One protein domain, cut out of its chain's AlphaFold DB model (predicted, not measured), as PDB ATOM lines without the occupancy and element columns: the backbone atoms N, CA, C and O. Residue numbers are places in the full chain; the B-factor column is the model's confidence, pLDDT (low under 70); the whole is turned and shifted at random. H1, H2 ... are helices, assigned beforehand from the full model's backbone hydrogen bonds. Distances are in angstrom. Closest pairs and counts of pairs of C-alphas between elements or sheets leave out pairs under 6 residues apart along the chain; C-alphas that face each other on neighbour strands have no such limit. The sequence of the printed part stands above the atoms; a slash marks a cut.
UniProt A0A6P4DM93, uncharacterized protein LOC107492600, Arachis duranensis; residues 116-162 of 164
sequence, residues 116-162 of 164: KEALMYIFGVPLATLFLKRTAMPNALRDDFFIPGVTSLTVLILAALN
ATOM      1  N   LYS A 116     203.063 257.011 131.490       61.31
ATOM      2  CA  LYS A 116     204.059 256.372 130.624       61.31
ATOM      3  C   LYS A 116     205.157 255.688 131.437       61.31
ATOM      4  O   LYS A 116     205.559 254.574 131.114       61.31
ATOM      5  N   GLU A 117     205.629 256.347 132.492       62.97
ATOM      6  CA  GLU A 117     206.616 255.763 133.398       62.97
ATOM      7  C   GLU A 117     206.023 254.581 134.164       62.97
ATOM      8  O   GLU A 117     206.626 253.517 134.161       62.97
ATOM      9  N   ALA A 118     204.823 254.705 134.735       64.44
ATOM     10  CA  ALA A 118     204.139 253.617 135.427       64.44
ATOM     11  C   ALA A 118     203.871 252.432 134.497       64.44
ATOM     12  O   ALA A 118     204.137 251.305 134.889       64.44
ATOM     13  N   LEU A 119     203.434 252.652 133.253       66.75
ATOM     14  CA  LEU A 119     203.295 251.583 132.259       66.75
ATOM     15  C   LEU A 119     204.648 250.930 131.942       66.75
ATOM     16  O   LEU A 119     204.748 249.704 131.938       66.75
ATOM     17  N   MET A 120     205.710 251.720 131.741       68.38
ATOM     18  CA  MET A 120     207.064 251.182 131.562       68.38
ATOM     19  C   MET A 120     207.567 250.430 132.799       68.38
ATOM     20  O   MET A 120     208.275 249.442 132.647       68.38
ATOM     21  N   TYR A 121     207.198 250.824 134.014       67.38
ATOM     22  CA  TYR A 121     207.571 250.097 135.226       67.38
ATOM     23  C   TYR A 121     206.738 248.822 135.414       67.38
ATOM     24  O   TYR A 121     207.306 247.764 135.666       67.38
ATOM     25  N   ILE A 122     205.417 248.892 135.232       71.06
ATOM     26  CA  ILE A 122     204.479 247.768 135.375       71.06
ATOM     27  C   ILE A 122     204.776 246.675 134.350       71.06
ATOM     28  O   ILE A 122     204.749 245.500 134.699       71.06
ATOM     29  N   PHE A 123     205.074 247.038 133.102       74.12
ATOM     30  CA  PHE A 123     205.336 246.062 132.043       74.12
ATOM     31  C   PHE A 123     206.831 245.841 131.805       74.12
ATOM     32  O   PHE A 123     207.277 244.702 131.675       74.12
ATOM     33  N   GLY A 124     207.629 246.905 131.789       76.62
ATOM     34  CA  GLY A 124     209.050 246.838 131.450       76.62
ATOM     35  C   GLY A 124     209.919 246.215 132.539       76.62
ATOM     36  O   GLY A 124     210.813 245.445 132.195       76.62
ATOM     37  N   VAL A 125     209.657 246.452 133.832       77.56
ATOM     38  CA  VAL A 125     210.452 245.811 134.898       77.56
ATOM     39  C   VAL A 125     210.244 244.292 134.924       77.56
ATOM     40  O   VAL A 125     211.248 243.576 134.913       77.56
ATOM     41  N   PRO A 126     209.013 243.746 134.876       73.12
ATOM     42  CA  PRO A 126     208.820 242.300 134.764       73.12
ATOM     43  C   PRO A 126     209.448 241.699 133.500       73.12
ATOM     44  O   PRO A 126     210.107 240.667 133.578       73.12
ATOM     45  N   LEU A 127     209.322 242.359 132.343       78.44
ATOM     46  CA  LEU A 127     209.933 241.892 131.092       78.44
ATOM     47  C   LEU A 127     211.467 241.884 131.155       78.44
ATOM     48  O   LEU A 127     212.088 240.885 130.794       78.44
ATOM     49  N   ALA A 128     212.083 242.958 131.655       77.50
ATOM     50  CA  ALA A 128     213.533 243.066 131.790       77.50
ATOM     51  C   ALA A 128     214.087 242.072 132.818       77.50
ATOM     52  O   ALA A 128     215.111 241.435 132.572       77.50
ATOM     53  N   THR A 129     213.398 241.889 133.946       75.00
ATOM     54  CA  THR A 129     213.807 240.929 134.982       75.00
ATOM     55  C   THR A 129     213.628 239.482 134.537       75.00
ATOM     56  O   THR A 129     214.500 238.665 134.826       75.00
ATOM     57  N   LEU A 130     212.589 239.159 133.763       74.25
ATOM     58  CA  LEU A 130     212.456 237.849 133.121       74.25
ATOM     59  C   LEU A 130     213.557 237.600 132.085       74.25
ATOM     60  O   LEU A 130     214.097 236.494 132.031       74.25
ATOM     61  N   PHE A 131     213.934 238.613 131.302       80.50
ATOM     62  CA  PHE A 131     215.052 238.516 130.360       80.50
ATOM     63  C   PHE A 131     216.385 238.271 131.076       80.50
ATOM     64  O   PHE A 131     217.112 237.342 130.727       80.50
ATOM     65  N   LEU A 132     216.691 239.057 132.110       77.69
ATOM     66  CA  LEU A 132     217.903 238.902 132.919       77.69
ATOM     67  C   LEU A 132     217.947 237.546 133.622       77.69
ATOM     68  O   LEU A 132     218.980 236.879 133.606       77.69
ATOM     69  N   LYS A 133     216.818 237.102 134.179       71.81
ATOM     70  CA  LYS A 133     216.703 235.788 134.809       71.81
ATOM     71  C   LYS A 133     216.947 234.660 133.809       71.81
ATOM     72  O   LYS A 133     217.736 233.768 134.101       71.81
ATOM     73  N   ARG A 134     216.325 234.705 132.626       74.69
ATOM     74  CA  ARG A 134     216.531 233.684 131.583       74.69
ATOM     75  C   ARG A 134     217.980 233.619 131.101       74.69
ATOM     76  O   ARG A 134     218.460 232.524 130.836       74.69
ATOM     77  N   THR A 135     218.665 234.757 131.015       76.31
ATOM     78  CA  THR A 135     220.047 234.827 130.520       76.31
ATOM     79  C   THR A 135     221.084 234.455 131.583       76.31
ATOM     80  O   THR A 135     222.032 233.739 131.278       76.31
ATOM     81  N   ALA A 136     220.932 234.929 132.823       72.62
ATOM     82  CA  ALA A 136     221.960 234.791 133.859       72.62
ATOM     83  C   ALA A 136     221.699 233.654 134.859       72.62
ATOM     84  O   ALA A 136     222.648 233.096 135.405       72.62
ATOM     85  N   MET A 137     220.436 233.309 135.141       68.31
ATOM     86  CA  MET A 137     220.089 232.355 136.205       68.31
ATOM     87  C   MET A 137     218.741 231.645 135.947       68.31
ATOM     88  O   MET A 137     217.769 231.833 136.688       68.31
ATOM     89  N   PRO A 138     218.662 230.785 134.914       64.62
ATOM     90  CA  PRO A 138     217.396 230.203 134.460       64.62
ATOM     91  C   PRO A 138     216.701 229.302 135.499       64.62
ATOM     92  O   PRO A 138     215.481 229.193 135.470       64.62
ATOM     93  N   ASN A 139     217.441 228.719 136.453       67.44
ATOM     94  CA  ASN A 139     216.915 227.733 137.413       67.44
ATOM     95  C   ASN A 139     216.982 228.167 138.893       67.44
ATOM     96  O   ASN A 139     216.746 227.347 139.775       67.44
ATOM     97  N   ALA A 140     217.331 229.423 139.198       67.12
ATOM     98  CA  ALA A 140     217.647 229.824 140.575       67.12
ATOM     99  C   ALA A 140     216.418 230.037 141.482       67.12
ATOM    100  O   ALA A 140     216.486 229.787 142.682       67.12
ATOM    101  N   LEU A 141     215.291 230.496 140.930       69.19
ATOM    102  CA  LEU A 141     214.056 230.769 141.677       69.19
ATOM    103  C   LEU A 141     212.838 230.400 140.830       69.19
ATOM    104  O   LEU A 141     212.847 230.626 139.621       69.19
ATOM    105  N   ARG A 142     211.765 229.882 141.439       72.38
ATOM    106  CA  ARG A 142     210.486 229.678 140.732       72.38
ATOM    107  C   ARG A 142     209.861 231.019 140.357       72.38
ATOM    108  O   ARG A 142     209.885 231.965 141.146       72.38
ATOM    109  N   ASP A 143     209.308 231.091 139.150       69.00
ATOM    110  CA  ASP A 143     208.637 232.293 138.637       69.00
ATOM    111  C   ASP A 143     207.488 232.748 139.551       69.00
ATOM    112  O   ASP A 143     207.331 233.951 139.767       69.00
ATOM    113  N   ASP A 144     206.803 231.795 140.192       73.06
ATOM    114  CA  ASP A 144     205.679 232.004 141.118       73.06
ATOM    115  C   ASP A 144     206.009 232.895 142.327       73.06
ATOM    116  O   ASP A 144     205.116 233.516 142.896       73.06
ATOM    117  N   PHE A 145     207.283 232.980 142.723       75.12
ATOM    118  CA  PHE A 145     207.739 233.837 143.827       75.12
ATOM    119  C   PHE A 145     208.573 235.020 143.339       75.12
ATOM    120  O   PHE A 145     208.545 236.097 143.935       75.12
ATOM    121  N   PHE A 146     209.307 234.834 142.241       75.44
ATOM    122  CA  PHE A 146     210.190 235.855 141.693       75.44
ATOM    123  C   PHE A 146     209.412 237.037 141.109       75.44
ATOM    124  O   PHE A 146     209.718 238.181 141.437       75.44
ATOM    125  N   ILE A 147     208.391 236.772 140.284       74.50
ATOM    126  CA  ILE A 147     207.617 237.840 139.638       74.50
ATOM    127  C   ILE A 147     206.879 238.678 140.694       74.50
ATOM    128  O   ILE A 147     207.096 239.890 140.710       74.50
ATOM    129  N   PRO A 148     206.111 238.093 141.643       77.44
ATOM    130  CA  PRO A 148     205.457 238.887 142.682       77.44
ATOM    131  C   PRO A 148     206.444 239.669 143.555       77.44
ATOM    132  O   PRO A 148     206.185 240.828 143.861       77.44
ATOM    133  N   GLY A 149     207.597 239.085 143.907       80.06
ATOM    134  CA  GLY A 149     208.617 239.762 144.714       80.06
ATOM    135  C   GLY A 149     209.216 240.989 144.024       80.06
ATOM    136  O   GLY A 149     209.315 242.059 144.628       80.06
ATOM    137  N   VAL A 150     209.560 240.867 142.740       78.12
ATOM    138  CA  VAL A 150     210.057 241.987 141.927       78.12
ATOM    139  C   VAL A 150     208.979 243.056 141.750       78.12
ATOM    140  O   VAL A 150     209.268 244.246 141.892       78.12
ATOM    141  N   THR A 151     207.733 242.662 141.481       75.06
ATOM    142  CA  THR A 151     206.617 243.607 141.347       75.06
ATOM    143  C   THR A 151     206.367 244.362 142.657       75.06
ATOM    144  O   THR A 151     206.265 245.586 142.630       75.06
ATOM    145  N   SER A 152     206.355 243.686 143.811       80.56
ATOM    146  CA  SER A 152     206.217 244.335 145.124       80.56
ATOM    147  C   SER A 152     207.366 245.298 145.426       80.56
ATOM    148  O   SER A 152     207.121 246.413 145.888       80.56
ATOM    149  N   LEU A 153     208.610 244.912 145.125       81.19
ATOM    150  CA  LEU A 153     209.774 245.784 145.297       81.19
ATOM    151  C   LEU A 153     209.683 247.028 144.405       81.19
ATOM    152  O   LEU A 153     209.977 248.135 144.848       81.19
ATOM    153  N   THR A 154     209.227 246.854 143.166       75.38
ATOM    154  CA  THR A 154     209.041 247.950 142.206       75.38
ATOM    155  C   THR A 154     208.003 248.948 142.711       75.38
ATOM    156  O   THR A 154     208.257 250.151 142.703       75.38
ATOM    157  N   VAL A 155     206.867 248.462 143.224       76.25
ATOM    158  CA  VAL A 155     205.829 249.312 143.831       76.25
ATOM    159  C   VAL A 155     206.360 250.050 145.064       76.25
ATOM    160  O   VAL A 155     206.116 251.245 145.198       76.25
ATOM    161  N   LEU A 156     207.138 249.388 145.929       79.19
ATOM    162  CA  LEU A 156     207.756 250.025 147.101       79.19
ATOM    163  C   LEU A 156     208.750 251.129 146.723       79.19
ATOM    164  O   LEU A 156     208.731 252.197 147.328       79.19
ATOM    165  N   ILE A 157     209.599 250.895 145.719       73.75
ATOM    166  CA  ILE A 157     210.561 251.893 145.229       73.75
ATOM    167  C   ILE A 157     209.821 253.093 144.636       73.75
ATOM    168  O   ILE A 157     210.168 254.235 144.923       73.75
ATOM    169  N   LEU A 158     208.786 252.852 143.836       68.31
ATOM    170  CA  LEU A 158     208.004 253.925 143.230       68.31
ATOM    171  C   LEU A 158     207.240 254.754 144.273       68.31
ATOM    172  O   LEU A 158     207.214 255.980 144.160       68.31
ATOM    173  N   ALA A 159     206.696 254.104 145.306       70.94
ATOM    174  CA  ALA A 159     206.068 254.775 146.442       70.94
ATOM    175  C   ALA A 159     207.085 255.600 147.252       70.94
ATOM    176  O   ALA A 159     206.816 256.744 147.604       70.94
ATOM    177  N   ALA A 160     208.287 255.066 147.496       70.31
ATOM    178  CA  ALA A 160     209.355 255.792 148.187       70.31
ATOM    179  C   ALA A 160     209.863 257.014 147.394       70.31
ATOM    180  O   ALA A 160     210.338 257.982 147.983       70.31
ATOM    181  N   LEU A 161     209.750 256.978 146.064       68.06
ATOM    182  CA  LEU A 161     210.131 258.068 145.165       68.06
ATOM    183  C   LEU A 161     208.999 259.081 144.902       68.06
ATOM    184  O   LEU A 161     209.210 259.995 144.105       68.06
ATOM    185  N   ASN A 162     207.819 258.946 145.532       58.25
ATOM    186  CA  ASN A 162     206.631 259.779 145.268       58.25
ATOM    187  C   ASN A 162     206.252 259.845 143.768       58.25
ATOM    188  O   ASN A 162     205.718 260.849 143.288       58.25
TER     189      ASN A 162
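Overview. This is residues 116 to 162 of the 164 residues of the protein "uncharacterized protein LOC107492600" of Arachis duranensis (UniProt A0A6P4DM93). Two long helices, H1 and then H2, fold back on each other as a helical hairpin, crossing at a slant, with a short loop of residues 137 to 142 joining them at one end. The printed part has 47 residues with two named helices and no named strand: all helix. It is elongated in outline, 34 by 18 by 14 A, yet only just compact, close to loose, with a radius of gyration of the C-alphas of 11.4 A.

Arrangement. H1, residues 116 to 136, has a kink of 33 degrees near residue 123. It touches H2, residues 143 to 160, with residues 121 to 129 alone, and H2 touches it with residues 147 to 154 alone. The closest C-alphas, those of Pro 126 and Ile 147, are 6.7 A apart. The helices run opposite ways at a steep tilt of 40 degrees. Of the O i to N i+4 pairs, 16 of 17 in H1 and 13 of 14 in H2 are within hydrogen-bond range.

Along the chain. H1 begins at C-alpha 116 (204.059, 256.372, 130.624) and is 28.2 A long from first to last C-alpha. H2 measures 25.4 A and ends at C-alpha 160 (209.355, 255.792, 148.187).

Size, cuts and confidence. The C-alphas farthest apart, those of Asn 139 and Asn 162, are 34.6 A apart. The printed part has no cut. Mean pLDDT of the printed part is 72.6; residues 116 to 121, 137 to 141, 143, 158 and 161 to 162 are under 70.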